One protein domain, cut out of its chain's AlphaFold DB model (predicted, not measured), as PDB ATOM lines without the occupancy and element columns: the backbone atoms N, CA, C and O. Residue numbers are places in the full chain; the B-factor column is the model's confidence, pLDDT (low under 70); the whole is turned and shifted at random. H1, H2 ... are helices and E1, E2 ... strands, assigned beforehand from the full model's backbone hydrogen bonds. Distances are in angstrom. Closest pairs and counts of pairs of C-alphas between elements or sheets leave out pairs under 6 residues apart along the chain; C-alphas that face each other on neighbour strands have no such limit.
ATOM      1  N   SER A  14     265.638 133.577 340.143       62.56
ATOM      2  CA  SER A  14     266.686 133.023 339.250       62.56
ATOM      3  C   SER A  14     267.793 133.998 338.799       62.56
ATOM      4  O   SER A  14     268.797 133.574 338.224       62.56
ATOM      5  N   ARG A  15     267.606 135.308 338.996       79.69
ATOM      6  CA  ARG A  15     268.537 136.353 338.535       79.69
ATOM      7  C   ARG A  15     269.287 137.045 339.670       79.69
ATOM      8  O   ARG A  15     270.130 137.896 339.385       79.69
ATOM      9  N   LEU A  16     268.982 136.699 340.919       86.12
ATOM     10  CA  LEU A  16     269.620 137.268 342.100       86.12
ATOM     11  C   LEU A  16     270.962 136.588 342.385       86.12
ATOM     12  O   LEU A  16     271.178 135.429 342.033       86.12
ATOM     13  N   CYS A  17     271.858 137.314 343.048       87.81
ATOM     14  CA  CYS A  17     273.085 136.747 343.591       87.81
ATOM     15  C   CYS A  17     272.756 135.649 344.606       87.81
ATOM     16  O   CYS A  17     271.925 135.895 345.488       87.81
ATOM     17  N   PRO A  18     273.389 134.466 344.525       89.94
ATOM     18  CA  PRO A  18     273.270 133.476 345.582       89.94
ATOM     19  C   PRO A  18     273.784 134.073 346.896       89.94
ATOM     20  O   PRO A  18     274.742 134.849 346.909       89.94
ATOM     21  N   VAL A  19     273.120 133.724 347.993       90.81
ATOM     22  CA  VAL A  19     273.443 134.203 349.340       90.81
ATOM     23  C   VAL A  19     273.780 133.028 350.238       90.81
ATOM     24  O   VAL A  19     273.189 131.957 350.116       90.81
ATOM     25  N   LYS A  20     274.745 133.233 351.133       91.00
ATOM     26  CA  LYS A  20     275.031 132.314 352.238       91.00
ATOM     27  C   LYS A  20     274.112 132.621 353.420       91.00
ATOM     28  O   LYS A  20     273.433 133.649 353.435       91.00
ATOM     29  N   GLU A  21     274.126 131.754 354.425       90.75
ATOM     30  CA  GLU A  21     273.438 132.010 355.690       90.75
ATOM     31  C   GLU A  21     273.820 133.393 356.255       90.75
ATOM     32  O   GLU A  21     274.986 133.792 356.243       90.75
ATOM     33  N   GLY A  22     272.811 134.165 356.667       90.56
ATOM     34  CA  GLY A  22     272.976 135.532 357.175       90.56
ATOM     35  C   GLY A  22     273.153 136.633 356.116       90.56
ATOM     36  O   GLY A  22     273.142 137.810 356.475       90.56
ATOM     37  N   GLN A  23     273.275 136.305 354.825       95.31
ATOM     38  CA  GLN A  23     273.392 137.293 353.745       95.31
ATOM     39  C   GLN A  23     272.045 137.616 353.090       95.31
ATOM     40  O   GLN A  23     271.123 136.802 353.072       95.31
ATOM     41  N   LYS A  24     271.940 138.811 352.496       95.56
ATOM     42  CA  LYS A  24     270.745 139.266 351.767       95.56
ATOM     43  C   LYS A  24     271.122 139.836 350.401       95.56
ATOM     44  O   LYS A  24     271.947 140.733 350.305       95.56
ATOM     45  N   ASN A  25     270.486 139.357 349.337       93.88
ATOM     46  CA  ASN A  25     270.647 139.878 347.970       93.88
ATOM     47  C   ASN A  25     269.595 140.943 347.619       93.88
ATOM     48  O   ASN A  25     269.678 141.553 346.554       93.88
ATOM     49  N   ILE A  26     268.634 141.181 348.512       95.38
ATOM     50  CA  ILE A  26     267.670 142.274 348.455       95.38
ATOM     51  C   ILE A  26     267.748 143.018 349.784       95.38
ATOM     52  O   ILE A  26     267.590 142.416 350.846       95.38
ATOM     53  N   VAL A  27     268.013 144.319 349.732       97.06
ATOM     54  CA  VAL A  27     268.176 145.164 350.922       97.06
ATOM     55  C   VAL A  27     267.556 146.530 350.692       97.06
ATOM     56  O   VAL A  27     267.491 146.990 349.558       97.06
ATOM     57  N   GLN A  28     267.143 147.204 351.761       97.56
ATOM     58  CA  GLN A  28     266.799 148.623 351.697       97.56
ATOM     59  C   GLN A  28     267.999 149.476 352.105       97.56
ATOM     60  O   GLN A  28     268.717 149.144 353.051       97.56
ATOM     61  N   ILE A  29     268.194 150.587 351.403       97.69
ATOM     62  CA  ILE A  29     269.176 151.618 351.748       97.69
ATOM     63  C   ILE A  29     268.512 152.990 351.735       97.69
ATOM     64  O   ILE A  29     267.481 153.175 351.094       97.69
ATOM     65  N   THR A  30     269.159 153.961 352.367       97.81
ATOM     66  CA  THR A  30     268.882 155.384 352.154       97.81
ATOM     67  C   THR A  30     269.804 155.913 351.048       97.81
ATOM     68  O   THR A  30     271.014 155.672 351.084       97.81
ATOM     69  N   MET A  31     269.238 156.584 350.041       97.25
ATOM     70  CA  MET A  31     269.945 157.039 348.839       97.25
ATOM     71  C   MET A  31     270.913 158.186 349.140       97.25
ATOM     72  O   MET A  31     270.556 159.194 349.755       97.25
ATOM     73  N   GLN A  32     272.150 158.053 348.662       97.25
ATOM     74  CA  GLN A  32     273.255 158.948 349.028       97.25
ATOM     75  C   GLN A  32     273.686 159.910 347.914       97.25
ATOM     76  O   GLN A  32     274.746 160.537 348.007       97.25
ATOM     77  N   GLY A  33     272.924 159.976 346.823       95.69
ATOM     78  CA  GLY A  33     273.195 160.868 345.698       95.69
ATOM     79  C   GLY A  33     274.216 160.327 344.693       95.69
ATOM     80  O   GLY A  33     274.391 160.923 343.630       95.69
ATOM     81  N   THR A  34     274.875 159.187 344.960       95.62
ATOM     82  CA  THR A  34     275.721 158.490 343.976       95.62
ATOM     83  C   THR A  34     275.573 156.974 344.049       95.62
ATOM     84  O   THR A  34     275.489 156.381 345.123       95.62
ATOM     85  N   ARG A  35     275.672 156.314 342.886       94.69
ATOM     86  CA  ARG A  35     275.615 154.844 342.796       94.69
ATOM     87  C   ARG A  35     276.719 154.158 343.598       94.69
ATOM     88  O   ARG A  35     276.483 153.113 344.182       94.69
ATOM     89  N   SER A  36     277.925 154.726 343.641       94.62
ATOM     90  CA  SER A  36     279.044 154.124 344.377       94.62
ATOM     91  C   SER A  36     278.800 154.096 345.888       94.62
ATOM     92  O   SER A  36     279.115 153.095 346.532       94.62
ATOM     93  N   ARG A  37     278.212 155.162 346.443       95.88
ATOM     94  CA  ARG A  37     277.825 155.234 347.856       95.88
ATOM     95  C   ARG A  37     276.667 154.290 348.161       95.88
ATOM     96  O   ARG A  37     276.739 153.543 349.133       95.88
ATOM     97  N   ASP A  38     275.672 154.249 347.282       97.00
ATOM     98  CA  ASP A  38     274.547 153.320 347.398       97.00
ATOM     99  C   ASP A  38     275.006 151.860 347.366       97.00
ATOM    100  O   ASP A  38     274.588 151.057 348.190       97.00
ATOM    101  N   PHE A  39     275.923 151.512 346.458       96.31
ATOM    102  CA  PHE A  39     276.468 150.158 346.360       96.31
ATOM    103  C   PHE A  39     277.236 149.781 347.628       96.31
ATOM    104  O   PHE A  39     277.109 148.657 348.105       96.31
ATOM    105  N   ALA A  40     278.011 150.709 348.197       96.19
ATOM    106  CA  ALA A  40     278.692 150.483 349.469       96.19
ATOM    107  C   ALA A  40     277.697 150.258 350.622       96.19
ATOM    108  O   ALA A  40     277.886 149.332 351.413       96.19
ATOM    109  N   ALA A  41     276.619 151.048 350.692       97.12
ATOM    110  CA  ALA A  41     275.555 150.854 351.676       97.12
ATOM    111  C   ALA A  41     274.841 149.510 351.493       97.12
ATOM    112  O   ALA A  41     274.623 148.800 352.471       97.12
ATOM    113  N   ALA A  42     274.552 149.129 350.248       97.62
ATOM    114  CA  ALA A  42     273.893 147.872 349.927       97.62
ATOM    115  C   ALA A  42     274.770 146.668 350.293       97.62
ATOM    116  O   ALA A  42     274.299 145.770 350.978       97.62
ATOM    117  N   PHE A  43     276.065 146.675 349.946       97.56
ATOM    118  CA  PHE A  43     276.995 145.617 350.364       97.56
ATOM    119  C   PHE A  43     277.090 145.489 351.888       97.56
ATOM    120  O   PHE A  43     277.076 144.373 352.408       97.56
ATOM    121  N   LYS A  44     277.137 146.619 352.606       96.75
ATOM    122  CA  LYS A  44     277.142 146.627 354.073       96.75
ATOM    123  C   LYS A  44     275.851 146.028 354.641       96.75
ATOM    124  O   LYS A  44     275.929 145.158 355.498       96.75
ATOM    125  N   ALA A  45     274.688 146.460 354.151       97.12
ATOM    126  CA  ALA A  45     273.384 145.958 354.591       97.12
ATOM    127  C   ALA A  45     273.167 144.473 354.243       97.12
ATOM    128  O   ALA A  45     272.475 143.757 354.961       97.12
ATOM    129  N   ALA A  46     273.768 144.019 353.144       96.94
ATOM    130  CA  ALA A  46     273.664 142.661 352.628       96.94
ATOM    131  C   ALA A  46     274.540 141.641 353.362       96.94
ATOM    132  O   ALA A  46     274.320 140.441 353.205       96.94
ATOM    133  N   GLY A  47     275.573 142.089 354.080       97.06
ATOM    134  CA  GLY A  47     276.607 141.194 354.609       97.06
ATOM    135  C   GLY A  47     277.437 140.508 353.511       97.06
ATOM    136  O   GLY A  47     278.052 139.468 353.751       97.06
ATOM    137  N   ILE A  48     277.459 141.064 352.294       95.50
ATOM    138  CA  ILE A  48     278.172 140.504 351.134       95.50
ATOM    139  C   ILE A  48     279.445 141.316 350.893       95.50
ATOM    140  O   ILE A  48     279.399 142.539 350.735       95.50
ATOM    141  N   LYS A  49     280.602 140.649 350.812       94.56
ATOM    142  CA  LYS A  49     281.847 141.317 350.410       94.56
ATOM    143  C   LYS A  49     281.817 141.542 348.902       94.56
ATOM    144  O   LYS A  49     281.494 140.637 348.143       94.56
ATOM    145  N   LYS A  50     282.245 142.722 348.443       93.56
ATOM    146  CA  LYS A  50     282.273 143.072 347.007       93.56
ATOM    147  C   LYS A  50     283.003 142.032 346.140       93.56
ATOM    148  O   LYS A  50     282.574 141.771 345.022       93.56
ATOM    149  N   LYS A  51     284.077 141.430 346.663       93.50
ATOM    150  CA  LYS A  51     284.851 140.382 345.974       93.50
ATOM    151  C   LYS A  51     284.078 139.073 345.756       93.50
ATOM    152  O   LYS A  51     284.433 138.322 344.862       93.50
ATOM    153  N   ASP A  52     283.027 138.828 346.537       92.50
ATOM    154  CA  ASP A  52     282.200 137.621 346.442       92.50
ATOM    155  C   ASP A  52     281.006 137.829 345.483       92.50
ATOM    156  O   ASP A  52     280.295 136.885 345.163       92.50
ATOM    157  N   ALA A  53     280.794 139.059 344.996       93.88
ATOM    158  CA  ALA A  53     279.698 139.445 344.101       93.88
ATOM    159  C   ALA A  53     280.157 139.670 342.646       93.88
ATOM    160  O   ALA A  53     279.566 140.463 341.907       93.88
ATOM    161  N   VAL A  54     281.237 139.010 342.222       94.38
ATOM    162  CA  VAL A  54     281.739 139.103 340.841       94.38
ATOM    163  C   VAL A  54     280.671 138.593 339.871       94.38
ATOM    164  O   VAL A  54     280.059 137.555 340.093       94.38
ATOM    165  N   GLY A  55     280.420 139.347 338.798       94.06
ATOM    166  CA  GLY A  55     279.351 139.038 337.841       94.06
ATOM    167  C   GLY A  55     277.968 139.562 338.240       94.06
ATOM    168  O   GLY A  55     277.030 139.414 337.456       94.06
ATOM    169  N   TYR A  56     277.841 140.240 339.387       94.81
ATOM    170  CA  TYR A  56     276.596 140.848 339.857       94.81
ATOM    171  C   TYR A  56     276.705 142.371 339.989       94.81
ATOM    172  O   TYR A  56     277.778 142.932 340.210       94.81
ATOM    173  N   THR A  57     275.571 143.053 339.843       94.00
ATOM    174  CA  THR A  57     275.440 144.507 339.967       94.00
ATOM    175  C   THR A  57     274.207 144.834 340.800       94.00
ATOM    176  O   THR A  57     273.143 144.244 340.611       94.00
ATOM    177  N   TRP A  58     274.347 145.780 341.727       95.19
ATOM    178  CA  TRP A  58     273.226 146.305 342.496       95.19
ATOM    179  C   TRP A  58     272.290 147.113 341.592       95.19
ATOM    180  O   TRP A  58     272.705 148.073 340.946       95.19
ATOM    181  N   HIS A  59     271.026 146.716 341.569       93.62
ATOM    182  CA  HIS A  59     269.948 147.359 340.841       93.62
ATOM    183  C   HIS A  59     269.058 148.148 341.795       93.62
ATOM    184  O   HIS A  59     268.579 147.609 342.789       93.62
ATOM    185  N   HIS A  60     268.824 149.408 341.455       93.31
ATOM    186  CA  HIS A  60     267.871 150.298 342.106       93.31
ATOM    187  C   HIS A  60     266.443 149.982 341.645       93.31
ATOM    188  O   HIS A  60     266.126 150.202 340.473       93.31
ATOM    189  N   VAL A  61     265.592 149.487 342.547       91.38
ATOM    190  CA  VAL A  61     264.166 149.252 342.268       91.38
ATOM    191  C   VAL A  61     263.433 150.597 342.160       91.38
ATOM    192  O   VAL A  61     263.903 151.621 342.645       91.38
ATOM    193  N   ASP A  62     262.311 150.624 341.448       90.56
ATOM    194  CA  ASP A  62     261.499 151.825 341.204       90.56
ATOM    195  C   ASP A  62     260.559 152.139 342.389       90.56
ATOM    196  O   ASP A  62     259.344 152.225 342.227       90.56
ATOM    197  N   ASP A  63     261.117 152.233 343.600       93.00
ATOM    198  CA  ASP A  63     260.384 152.341 344.873       93.00
ATOM    199  C   ASP A  63     260.916 153.446 345.809       93.00
ATOM    200  O   ASP A  63     260.828 153.328 347.031       93.00
ATOM    201  N   PHE A  64     261.502 154.508 345.251       95.69
ATOM    202  CA  PHE A  64     262.017 155.626 346.039       95.69
ATOM    203  C   PHE A  64     260.920 156.260 346.901       95.69
ATOM    204  O   PHE A  64     259.930 156.777 346.379       95.69
ATOM    205  N   ASP A  65     261.144 156.293 348.213       96.62
ATOM    206  CA  ASP A  65     260.315 157.029 349.159       96.62
ATOM    207  C   ASP A  65     260.959 158.392 349.478       96.62
ATOM    208  O   ASP A  65     261.943 158.441 350.223       96.62
ATOM    209  N   PRO A  66     260.411 159.516 348.973       95.50
ATOM    210  CA  PRO A  66     260.963 160.845 349.218       95.50
ATOM    211  C   PRO A  66     260.852 161.300 350.677       95.50
ATOM    212  O   PRO A  66     261.572 162.211 351.071       95.50
ATOM    213  N   LYS A  67     259.988 160.687 351.500       95.81
ATOM    214  CA  LYS A  67     259.865 161.052 352.920       95.81
ATOM    215  C   LYS A  67     261.026 160.508 353.745       95.81
ATOM    216  O   LYS A  67     261.464 161.147 354.694       95.81
ATOM    217  N   THR A  68     261.506 159.315 353.402       96.31
ATOM    218  CA  THR A  68     262.551 158.613 354.165       96.31
ATOM    219  C   THR A  68     263.888 158.521 353.430       96.31
ATOM    220  O   THR A  68     264.889 158.111 354.019       96.31
ATOM    221  N   GLY A  69     263.912 158.866 352.142       96.25
ATOM    222  CA  GLY A  69     265.066 158.722 351.261       96.25
ATOM    223  C   GLY A  69     265.377 157.274 350.885       96.25
ATOM    224  O   GLY A  69     266.469 157.004 350.378       96.25
ATOM    225  N   LYS A  70     264.483 156.324 351.186       97.75
ATOM    226  CA  LYS A  70     264.756 154.889 351.058       97.75
ATOM    227  C   LYS A  70     264.420 154.343 349.675       97.75
ATOM    228  O   LYS A  70     263.532 154.839 348.994       97.75
ATOM    229  N   THR A  71     265.131 153.291 349.284       96.69
ATOM    230  CA  THR A  71     264.837 152.463 348.106       96.69
ATOM    231  C   THR A  71     265.303 151.029 348.342       96.69
ATOM    232  O   THR A  71     266.211 150.781 349.148       96.69
ATOM    233  N   THR A  72     264.709 150.082 347.623       96.06
ATOM    234  CA  THR A  72     265.163 148.697 347.556       96.06
ATOM    235  C   THR A  72     266.278 148.529 346.523       96.06
ATOM    236  O   THR A  72     266.196 148.970 345.376       96.06
ATOM    237  N   MET A  73     267.324 147.815 346.927       95.62
ATOM    238  CA  MET A  73     268.442 147.392 346.097       95.62
ATOM    239  C   MET A  73     268.380 145.881 345.893       95.62
ATOM    240  O   MET A  73     268.260 145.132 346.862       95.62
ATOM    241  N   GLN A  74     268.520 145.425 344.650       93.81
ATOM    242  CA  GLN A  74     268.590 144.002 344.307       93.81
ATOM    243  C   GLN A  74     269.931 143.678 343.651       93.81
ATOM    244  O   GLN A  74     270.285 144.270 342.634       93.81
ATOM    245  N   LEU A  75     270.690 142.739 344.207       95.12
ATOM    246  CA  LEU A  75     271.943 142.282 343.616       95.12
ATOM    247  C   LEU A  75     271.627 141.239 342.544       95.12
ATOM    248  O   LEU A  75     271.330 140.089 342.861       95.12
ATOM    249  N   ILE A  76     271.669 141.651 341.279       92.31
ATOM    250  CA  ILE A  76     271.279 140.829 340.125       92.31
ATOM    251  C   ILE A  76     272.465 140.552 339.207       92.31
ATOM    252  O   ILE A  76     273.457 141.280 339.233       92.31
ATOM    253  N   LYS A  77     272.372 139.515 338.365       92.75
ATOM    254  CA  LYS A  77     273.394 139.238 337.343       92.75
ATOM    255  C   LYS A  77     273.636 140.481 336.478       92.75
ATOM    256  O   LYS A  77     272.690 141.104 335.990       92.75
ATOM    257  N   THR A  78     274.895 140.826 336.234       91.38
ATOM    258  CA  THR A  78     275.281 142.029 335.477       91.38
ATOM    259  C   THR A  78     274.730 142.023 334.049       91.38
ATOM    260  O   THR A  78     274.331 143.068 333.540       91.38
ATOM    261  N   GLU A  79     274.645 140.858 333.405       89.06
ATOM    262  CA  GLU A  79     273.999 140.706 332.092       89.06
ATOM    263  C   GLU A  79     272.518 141.121 332.127       89.06
ATOM    264  O   GLU A  79     272.053 141.861 331.262       89.06
ATOM    265  N   THR A  80     271.799 140.738 333.189       85.88
ATOM    266  CA  THR A  80     270.400 141.119 333.397       85.88
ATOM    267  C   THR A  80     270.308 142.624 333.609       85.88
ATOM    268  O   THR A  80     269.491 143.272 332.969       85.88
ATOM    269  N   HIS A  81     271.186 143.202 334.433       84.56
ATOM    270  CA  HIS A  81     271.232 144.650 334.643       84.56
ATOM    271  C   HIS A  81     271.455 145.433 333.333       84.56
ATOM    272  O   HIS A  81     270.897 146.512 333.156       84.56
ATOM    273  N   LYS A  82     272.249 144.902 332.392       83.94
ATOM    274  CA  LYS A  82     272.486 145.534 331.079       83.94
ATOM    275  C   LYS A  82     271.280 145.437 330.142       83.94
ATOM    276  O   LYS A  82     270.973 146.412 329.464       83.94
ATOM    277  N   ALA A  83     270.608 144.286 330.114       81.62
ATOM    278  CA  ALA A  83     269.416 144.072 329.289       81.62
ATOM    279  C   ALA A  83     268.224 144.925 329.756       81.62
ATOM    280  O   ALA A  83     267.352 145.296 328.974       81.62
ATOM    281  N   ILE A  84     268.200 145.251 331.045       69.81
ATOM    282  CA  ILE A  84     267.075 145.868 331.728       69.81
ATOM    283  C   ILE A  84     267.412 147.340 332.005       69.81
ATOM    284  O   ILE A  84     267.789 147.744 333.105       69.81
ATOM    285  N   ARG A  85     267.302 148.174 330.963       65.50
ATOM    286  CA  ARG A  85     267.446 149.632 331.096       65.50
ATOM    287  C   ARG A  85     266.147 150.207 331.650       65.50
ATOM    288  O   ARG A  85     265.209 150.467 330.899       65.50
ATOM    289  N   HIS A  86     266.085 150.429 332.957       62.16
ATOM    290  CA  HIS A  86     264.949 151.113 333.573       62.16
ATOM    291  C   HIS A  86     265.364 152.357 334.351       62.16
ATOM    292  O   HIS A  86     266.441 152.424 334.946       62.16
ATOM    293  N   LYS A  87     264.464 153.343 334.339       69.75
ATOM    294  CA  LYS A  87     264.479 154.514 335.214       69.75
ATOM    295  C   LYS A  87     264.050 154.053 336.617       69.75
ATOM    296  O   LYS A  87     262.875 154.124 336.920       69.75
ATOM    297  N   GLY A  88     264.967 153.485 337.404       80.88
ATOM    298  CA  GLY A  88     264.686 153.078 338.793       80.88
ATOM    299  C   GLY A  88     264.661 154.265 339.760       80.88
ATOM    300  O   GLY A  88     264.651 155.419 339.320       80.88
ATOM    301  N   SER A  89     264.782 154.004 341.065       89.81
ATOM    302  CA  SER A  89     264.797 155.040 342.113       89.81
ATOM    303  C   SER A  89     265.803 156.168 341.893       89.81
ATOM    304  O   SER A  89     265.560 157.299 342.289       89.81
ATOM    305  N   VAL A  90     266.888 155.924 341.156       93.12
ATOM    306  CA  VAL A  90     267.819 156.966 340.682       93.12
ATOM    307  C   VAL A  90     267.112 158.083 339.899       93.12
ATOM    308  O   VAL A  90     267.436 159.258 340.060       93.12
ATOM    309  N   SER A  91     266.161 157.729 339.034       92.94
ATOM    310  CA  SER A  91     265.370 158.692 338.264       92.94
ATOM    311  C   SER A  91     264.312 159.372 339.126       92.94
ATOM    312  O   SER A  91     264.095 160.569 338.960       92.94
ATOM    313  N   GLN A  92     263.666 158.632 340.032       94.88
ATOM    314  CA  GLN A  92     262.664 159.178 340.955       94.88
ATOM    315  C   GLN A  92     263.303 160.190 341.920       94.88
ATOM    316  O   GLN A  92     262.798 161.298 342.074       94.88
ATOM    317  N   PHE A  93     264.477 159.864 342.471       96.19
ATOM    318  CA  PHE A  93     265.300 160.780 343.257       96.19
ATOM    319  C   PHE A  93     265.649 162.033 342.461       96.19
ATOM    320  O   PHE A  93     265.521 163.142 342.971       96.19
ATOM    321  N   GLY A  94     266.109 161.882 341.213       95.25
ATOM    322  CA  GLY A  94     266.482 163.028 340.382       95.25
ATOM    323  C   GLY A  94     265.300 163.954 340.098       95.25
ATOM    324  O   GLY A  94     265.435 165.169 340.205       95.25
ATOM    325  N   ALA A  95     264.126 163.382 339.815       95.00
ATOM    326  CA  ALA A  95     262.892 164.137 339.620       95.00
ATOM    327  C   ALA A  95     262.436 164.856 340.901       95.00
ATOM    328  O   ALA A  95     262.011 166.003 340.830       95.00
ATOM    329  N   HIS A  96     262.556 164.209 342.063       95.81
ATOM    330  CA  HIS A  96     262.153 164.789 343.345       95.81
ATOM    331  C   HIS A  96     263.114 165.880 343.838       95.81
ATOM    332  O   HIS A  96     262.685 166.948 344.259       95.81
ATOM    333  N   SER A  97     264.420 165.618 343.776       95.25
ATOM    334  CA  SER A  97     265.458 166.536 344.261       95.25
ATOM    335  C   SER A  97     265.775 167.679 343.294       95.25
ATOM    336  O   SER A  97     266.448 168.630 343.681       95.25
ATOM    337  N   GLY A  98     265.381 167.567 342.021       96.44
ATOM    338  CA  GLY A  98     265.812 168.482 340.960       96.44
ATOM    339  C   GLY A  98     267.294 168.341 340.585       96.44
ATOM    340  O   GLY A  98     267.847 169.205 339.908       96.44
ATOM    341  N   THR A  99     267.964 167.268 341.019       95.56
ATOM    342  CA  THR A  99     269.404 167.066 340.800       95.56
ATOM    343  C   THR A  99     269.696 165.912 339.845       95.56
ATOM    344  O   THR A  99     268.972 164.919 339.755       95.56
ATOM    345  N   LYS A 100     270.828 165.992 339.139       95.31
ATOM    346  CA  LYS A 100     271.343 164.855 338.368       95.31
ATOM    347  C   LYS A 100     272.007 163.857 339.314       95.31
ATOM    348  O   LYS A 100     273.015 164.185 339.939       95.31
ATOM    349  N   TYR A 101     271.509 162.626 339.380       94.75
ATOM    350  CA  TYR A 101     272.128 161.597 340.221       94.75
ATOM    351  C   TYR A 101     273.592 161.344 339.837       94.75
ATOM    352  O   TYR A 101     273.934 161.265 338.655       94.75
ATOM    353  N   GLY A 102     274.460 161.200 340.837       94.25
ATOM    354  CA  GLY A 102     275.911 161.121 340.663       94.25
ATOM    355  C   GLY A 102     276.625 162.478 340.654       94.25
ATOM    356  O   GLY A 102     277.853 162.495 340.621       94.25
ATOM    357  N   SER A 103     275.896 163.597 340.692       95.62
ATOM    358  CA  SER A 103     276.479 164.939 340.805       95.62
ATOM    359  C   SER A 103     276.817 165.312 342.258       95.62
ATOM    360  O   SER A 103     276.244 164.741 343.192       95.62
ATOM    361  N   PRO A 104     277.715 166.292 342.484       94.38
ATOM    362  CA  PRO A 104     277.918 166.887 343.804       94.38
ATOM    363  C   PRO A 104     276.611 167.373 344.446       94.38
ATOM    364  O   PRO A 104     276.383 167.086 345.617       94.38
ATOM    365  N   GLN A 105     275.724 167.994 343.666       95.31
ATOM    366  CA  GLN A 105     274.443 168.528 344.129       95.31
ATOM    367  C   GLN A 105     273.513 167.433 344.656       95.31
ATOM    368  O   GLN A 105     272.842 167.636 345.659       95.31
ATOM    369  N   ALA A 106     273.502 166.249 344.036       96.88
ATOM    370  CA  ALA A 106     272.718 165.118 344.535       96.88
ATOM    371  C   ALA A 106     273.214 164.633 345.909       96.88
ATOM    372  O   ALA A 106     272.419 164.277 346.774       96.88
ATOM    373  N   VAL A 107     274.534 164.645 346.129       96.38
ATOM    374  CA  VAL A 107     275.130 164.313 347.436       96.38
ATOM    375  C   VAL A 107     274.826 165.397 348.467       96.38
ATOM    376  O   VAL A 107     274.562 165.073 349.622       96.38
ATOM    377  N   ASP A 108     274.859 166.664 348.054       94.38
ATOM    378  CA  ASP A 108     274.528 167.804 348.912       94.38
ATOM    379  C   ASP A 108     273.055 167.739 349.327       94.38
ATOM    380  O   ASP A 108     272.753 167.845 350.510       94.38
ATOM    381  N   TYR A 109     272.153 167.426 348.394       95.44
ATOM    382  CA  TYR A 109     270.743 167.187 348.689       95.44
ATOM    383  C   TYR A 109     270.572 166.061 349.720       95.44
ATOM    384  O   TYR A 109     269.995 166.294 350.781       95.44
ATOM    385  N   SER A 110     271.161 164.878 349.494       95.94
ATOM    386  CA  SER A 110     271.131 163.790 350.487       95.94
ATOM    387  C   SER A 110     271.711 164.212 351.843       95.94
ATOM    388  O   SER A 110     271.234 163.759 352.879       95.94
ATOM    389  N   TYR A 111     272.727 165.075 351.878       94.50
ATOM    390  CA  TYR A 111     273.244 165.620 353.131       94.50
ATOM    391  C   TYR A 111     272.218 166.519 353.835       94.50
ATOM    392  O   TYR A 111     271.959 166.314 355.018       94.50
ATOM    393  N   THR A 112     271.587 167.454 353.115       92.81
ATOM    394  CA  THR A 112     270.569 168.360 353.687       92.81
ATOM    395  C   THR A 112     269.342 167.635 354.232       92.81
ATOM    396  O   THR A 112     268.744 168.098 355.194       92.81
ATOM    397  N   GLN A 113     268.998 166.477 353.665       94.44
ATOM    398  CA  GLN A 113     267.897 165.638 354.145       94.44
ATOM    399  C   GLN A 113     268.292 164.730 355.329       94.44
ATOM    400  O   GLN A 113     267.469 163.968 355.828       94.44
ATOM    401  N   GLY A 114     269.560 164.744 355.761       94.38
ATOM    402  CA  GLY A 114     270.071 163.827 356.789       94.38
ATOM    403  C   GLY A 114     270.241 162.377 356.308       94.38
ATOM    404  O   GLY A 114     270.370 161.459 357.112       94.38
ATOM    405  N   TRP A 115     270.242 162.150 354.994       95.06
ATOM    406  CA  TRP A 115     270.314 160.826 354.363       95.06
ATOM    407  C   TRP A 115     271.744 160.351 354.104       95.06
ATOM    408  O   TRP A 115     271.993 159.156 353.917       95.06
ATOM    409  N   LEU A 116     272.703 161.276 354.053       93.62
ATOM    410  CA  LEU A 116     274.093 160.938 353.784       93.62
ATOM    411  C   LEU A 116     274.693 160.153 354.955       93.62
ATOM    412  O   LEU A 116     274.794 160.659 356.069       93.62
ATOM    413  N   THR A 117     275.180 158.944 354.680       86.50
ATOM    414  CA  THR A 117     275.894 158.142 355.678       86.50
ATOM    415  C   THR A 117     277.397 158.123 355.391       86.50
ATOM    416  O   THR A 117     277.855 158.179 354.246       86.50
ATOM    417  N   GLY A 118     278.205 158.064 356.450       83.56
ATOM    418  CA  GLY A 118     279.663 158.009 356.342       83.56
ATOM    419  C   GLY A 118     280.317 159.362 356.036       83.56
ATOM    420  O   GLY A 118     279.980 160.385 356.626       83.56
ATOM    421  N   ARG A 119     281.332 159.374 355.158       84.88
ATOM    422  CA  ARG A 119     282.193 160.552 354.963       84.88
ATOM    423  C   ARG A 119     281.449 161.701 354.274       84.88
ATOM    424  O   ARG A 119     281.144 161.621 353.076       84.88
ATOM    425  N   VAL A 120     281.303 162.798 355.015       88.12
ATOM    426  CA  VAL A 120     280.886 164.111 354.505       88.12
ATOM    427  C   VAL A 120     281.971 164.674 353.564       88.12
ATOM    428  O   VAL A 120     283.149 164.714 353.948       88.12
ATOM    429  N   PRO A 121     281.621 165.070 352.324       89.31
ATOM    430  CA  PRO A 121     282.522 165.749 351.393       89.31
ATOM    431  C   PRO A 121     283.207 166.984 351.993       89.31
ATOM    432  O   PRO A 121     282.577 167.747 352.718       89.31
ATOM    433  N   LYS A 122     284.478 167.222 351.628       88.19
ATOM    434  CA  LYS A 122     285.268 168.376 352.108       88.19
ATOM    435  C   LYS A 122     284.538 169.709 351.883       88.19
ATOM    436  O   LYS A 122     284.392 170.460 352.836       88.19
ATOM    437  N   ARG A 123     283.964 169.910 350.688       88.19
ATOM    438  CA  ARG A 123     283.175 171.110 350.343       88.19
ATOM    439  C   ARG A 123     282.043 171.414 351.335       88.19
ATOM    440  O   ARG A 123     281.802 172.569 351.647       88.19
ATOM    441  N   LEU A 124     281.363 170.381 351.843       86.06
ATOM    442  CA  LEU A 124     280.252 170.550 352.782       86.06
ATOM    443  C   LEU A 124     280.773 170.851 354.184       86.06
ATOM    444  O   LEU A 124     280.220 171.703 354.865       86.06
ATOM    445  N   LYS A 125     281.873 170.205 354.593       85.06
ATOM    446  CA  LYS A 125     282.537 170.507 355.869       85.06
ATOM    447  C   LYS A 125     283.004 171.960 355.936       85.06
ATOM    448  O   LYS A 125     282.785 172.620 356.942       85.06
ATOM    449  N   GLU A 126     283.621 172.444 354.862       85.88
ATOM    450  CA  GLU A 126     284.083 173.831 354.752       85.88
ATOM    451  C   GLU A 126     282.921 174.822 354.754       85.88
ATOM    452  O   GLU A 126     283.049 175.892 355.335       85.88
ATOM    453  N   LEU A 127     281.786 174.471 354.138       78.50
ATOM    454  CA  LEU A 127     280.585 175.301 354.176       78.50
ATOM    455  C   LEU A 127     280.045 175.427 355.605       78.50
ATOM    456  O   LEU A 127     279.830 176.537 356.066       78.50
ATOM    457  N   ILE A 128     279.884 174.312 356.322       76.38
ATOM    458  CA  ILE A 128     279.366 174.302 357.703       76.38
ATOM    459  C   ILE A 128     280.292 175.083 358.637       76.38
ATOM    460  O   ILE A 128     279.826 175.910 359.408       76.38
ATOM    461  N   SER A 129     281.606 174.879 358.514       75.50
ATOM    462  CA  SER A 129     282.611 175.561 359.338       75.50
ATOM    463  C   SER A 129     282.656 177.081 359.147       75.50
ATOM    464  O   SER A 129     283.323 177.746 359.926       75.50
ATOM    465  N   LYS A 130     282.023 177.631 358.104       74.44
ATOM    466  CA  LYS A 130     281.920 179.083 357.887       74.44
ATOM    467  C   LYS A 130     280.705 179.713 358.570       74.44
ATOM    468  O   LYS A 130     280.623 180.933 358.621       74.44
ATOM    469  N   PHE A 131     279.764 178.896 359.039       67.88
ATOM    470  CA  PHE A 131     278.532 179.329 359.705       67.88
ATOM    471  C   PHE A 131     278.468 178.888 361.180       67.88
ATOM    472  O   PHE A 131     277.428 179.058 361.816       67.88
TER     473      PHE A 131
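AT A GLANCE: This is residues 14 to 131 of the 132 residues of an uncharacterized protein of Gilliamella apicola (UniProt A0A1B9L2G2). A small three-stranded sheet, E1, E3 and E2, has the longest helix, H1, packed over one face, while the short helix H2 sits on the opposite face by E2. Past one end of the sheet come H3, beside the strands, and then H4; from there H5 leads off as a tail whose residues 125 to 131 stick out, and at the far end of the domain lies the unnamed stretch of residues 14 to 25. The printed part has 118 residues, with five named helices and three named strands in the order E1 H1 E2 E3 H2 H3 H4 H5. The sheet runs E1 - E3 - E2, all antiparallel, and the class is mixed, helices and strands. The whole is compact, with a radius of gyration of the C-alphas of 14.9 A, yet elongated in outline, spanning 51 by 27 by 22 A.

HOW THE PARTS SIT: The inner strand E3, residues 70 to 77, has edge strands E1, residues 26 to 30, and E2, residues 56 to 60, as antiparallel neighbours. Between E1 and E3, at 141 degrees, N 27 and O 73 are 3.0 A apart, within hydrogen-bond range. E2 and E3 form a hairpin at 152 degrees, with N 59 and O 74 within hydrogen-bond range at 2.8 A. H1, residues 35 to 46, is on the sheet; its closest C-alphas to E1 are those of Val 27 and Ala 46, 6.3 A apart. E1, H1 and E2 form a split strand-helix-strand unit, two strands running the same way with E3 between them, and its crossover is right-handed. H2, residues 78 to 83, is on the opposite face from H1, at a height over the sheet of 7.5 A; its closest C-alphas to E2 are those of Tyr 56 and Thr 78, 4.7 A apart. H3, residues 89 to 97, stands at the sheet's level, with the C-alphas of His 60 and Ser 89, its closest to E2, 5.7 A apart. H3 and H4, residues 104 to 112, only just touch, with 3 pairs of C-alphas within 8 A, the closest those of Ser 97 and Tyr 109 at 6.9 A; they are about perpendicular at 75 degrees. H5, residues 122 to 128, is close to H4 but not clearly touching, the closest C-alphas being those of Asp 108 and Leu 124 at 7.4 A. In H1, H2, H3, H4 and H5 every O i to N i+4 pair is within hydrogen-bond range.

IN THESE COORDINATES: E3 is 22.5 A long from first to last C-alpha, E1 13.7 A and E2 13.1 A. H1 measures 15.8 A, H4 12.4 A, H3 11.7 A, H5 10.1 A and H2 8.8 A. C-alpha 26, where E1 begins, is at (267.670, 142.274, 348.455), and C-alpha 128, where H5 ends, is at (279.366, 174.302, 357.703).

THE WHOLE: The C-alphas of Ser 14 and Phe 131, the two farthest apart, are 52.0 A apart. The printed part has no cut and no long link. The mean pLDDT of the printed part is 91.3; residue 14, residues 84 to 87 and residue 131 are under 70.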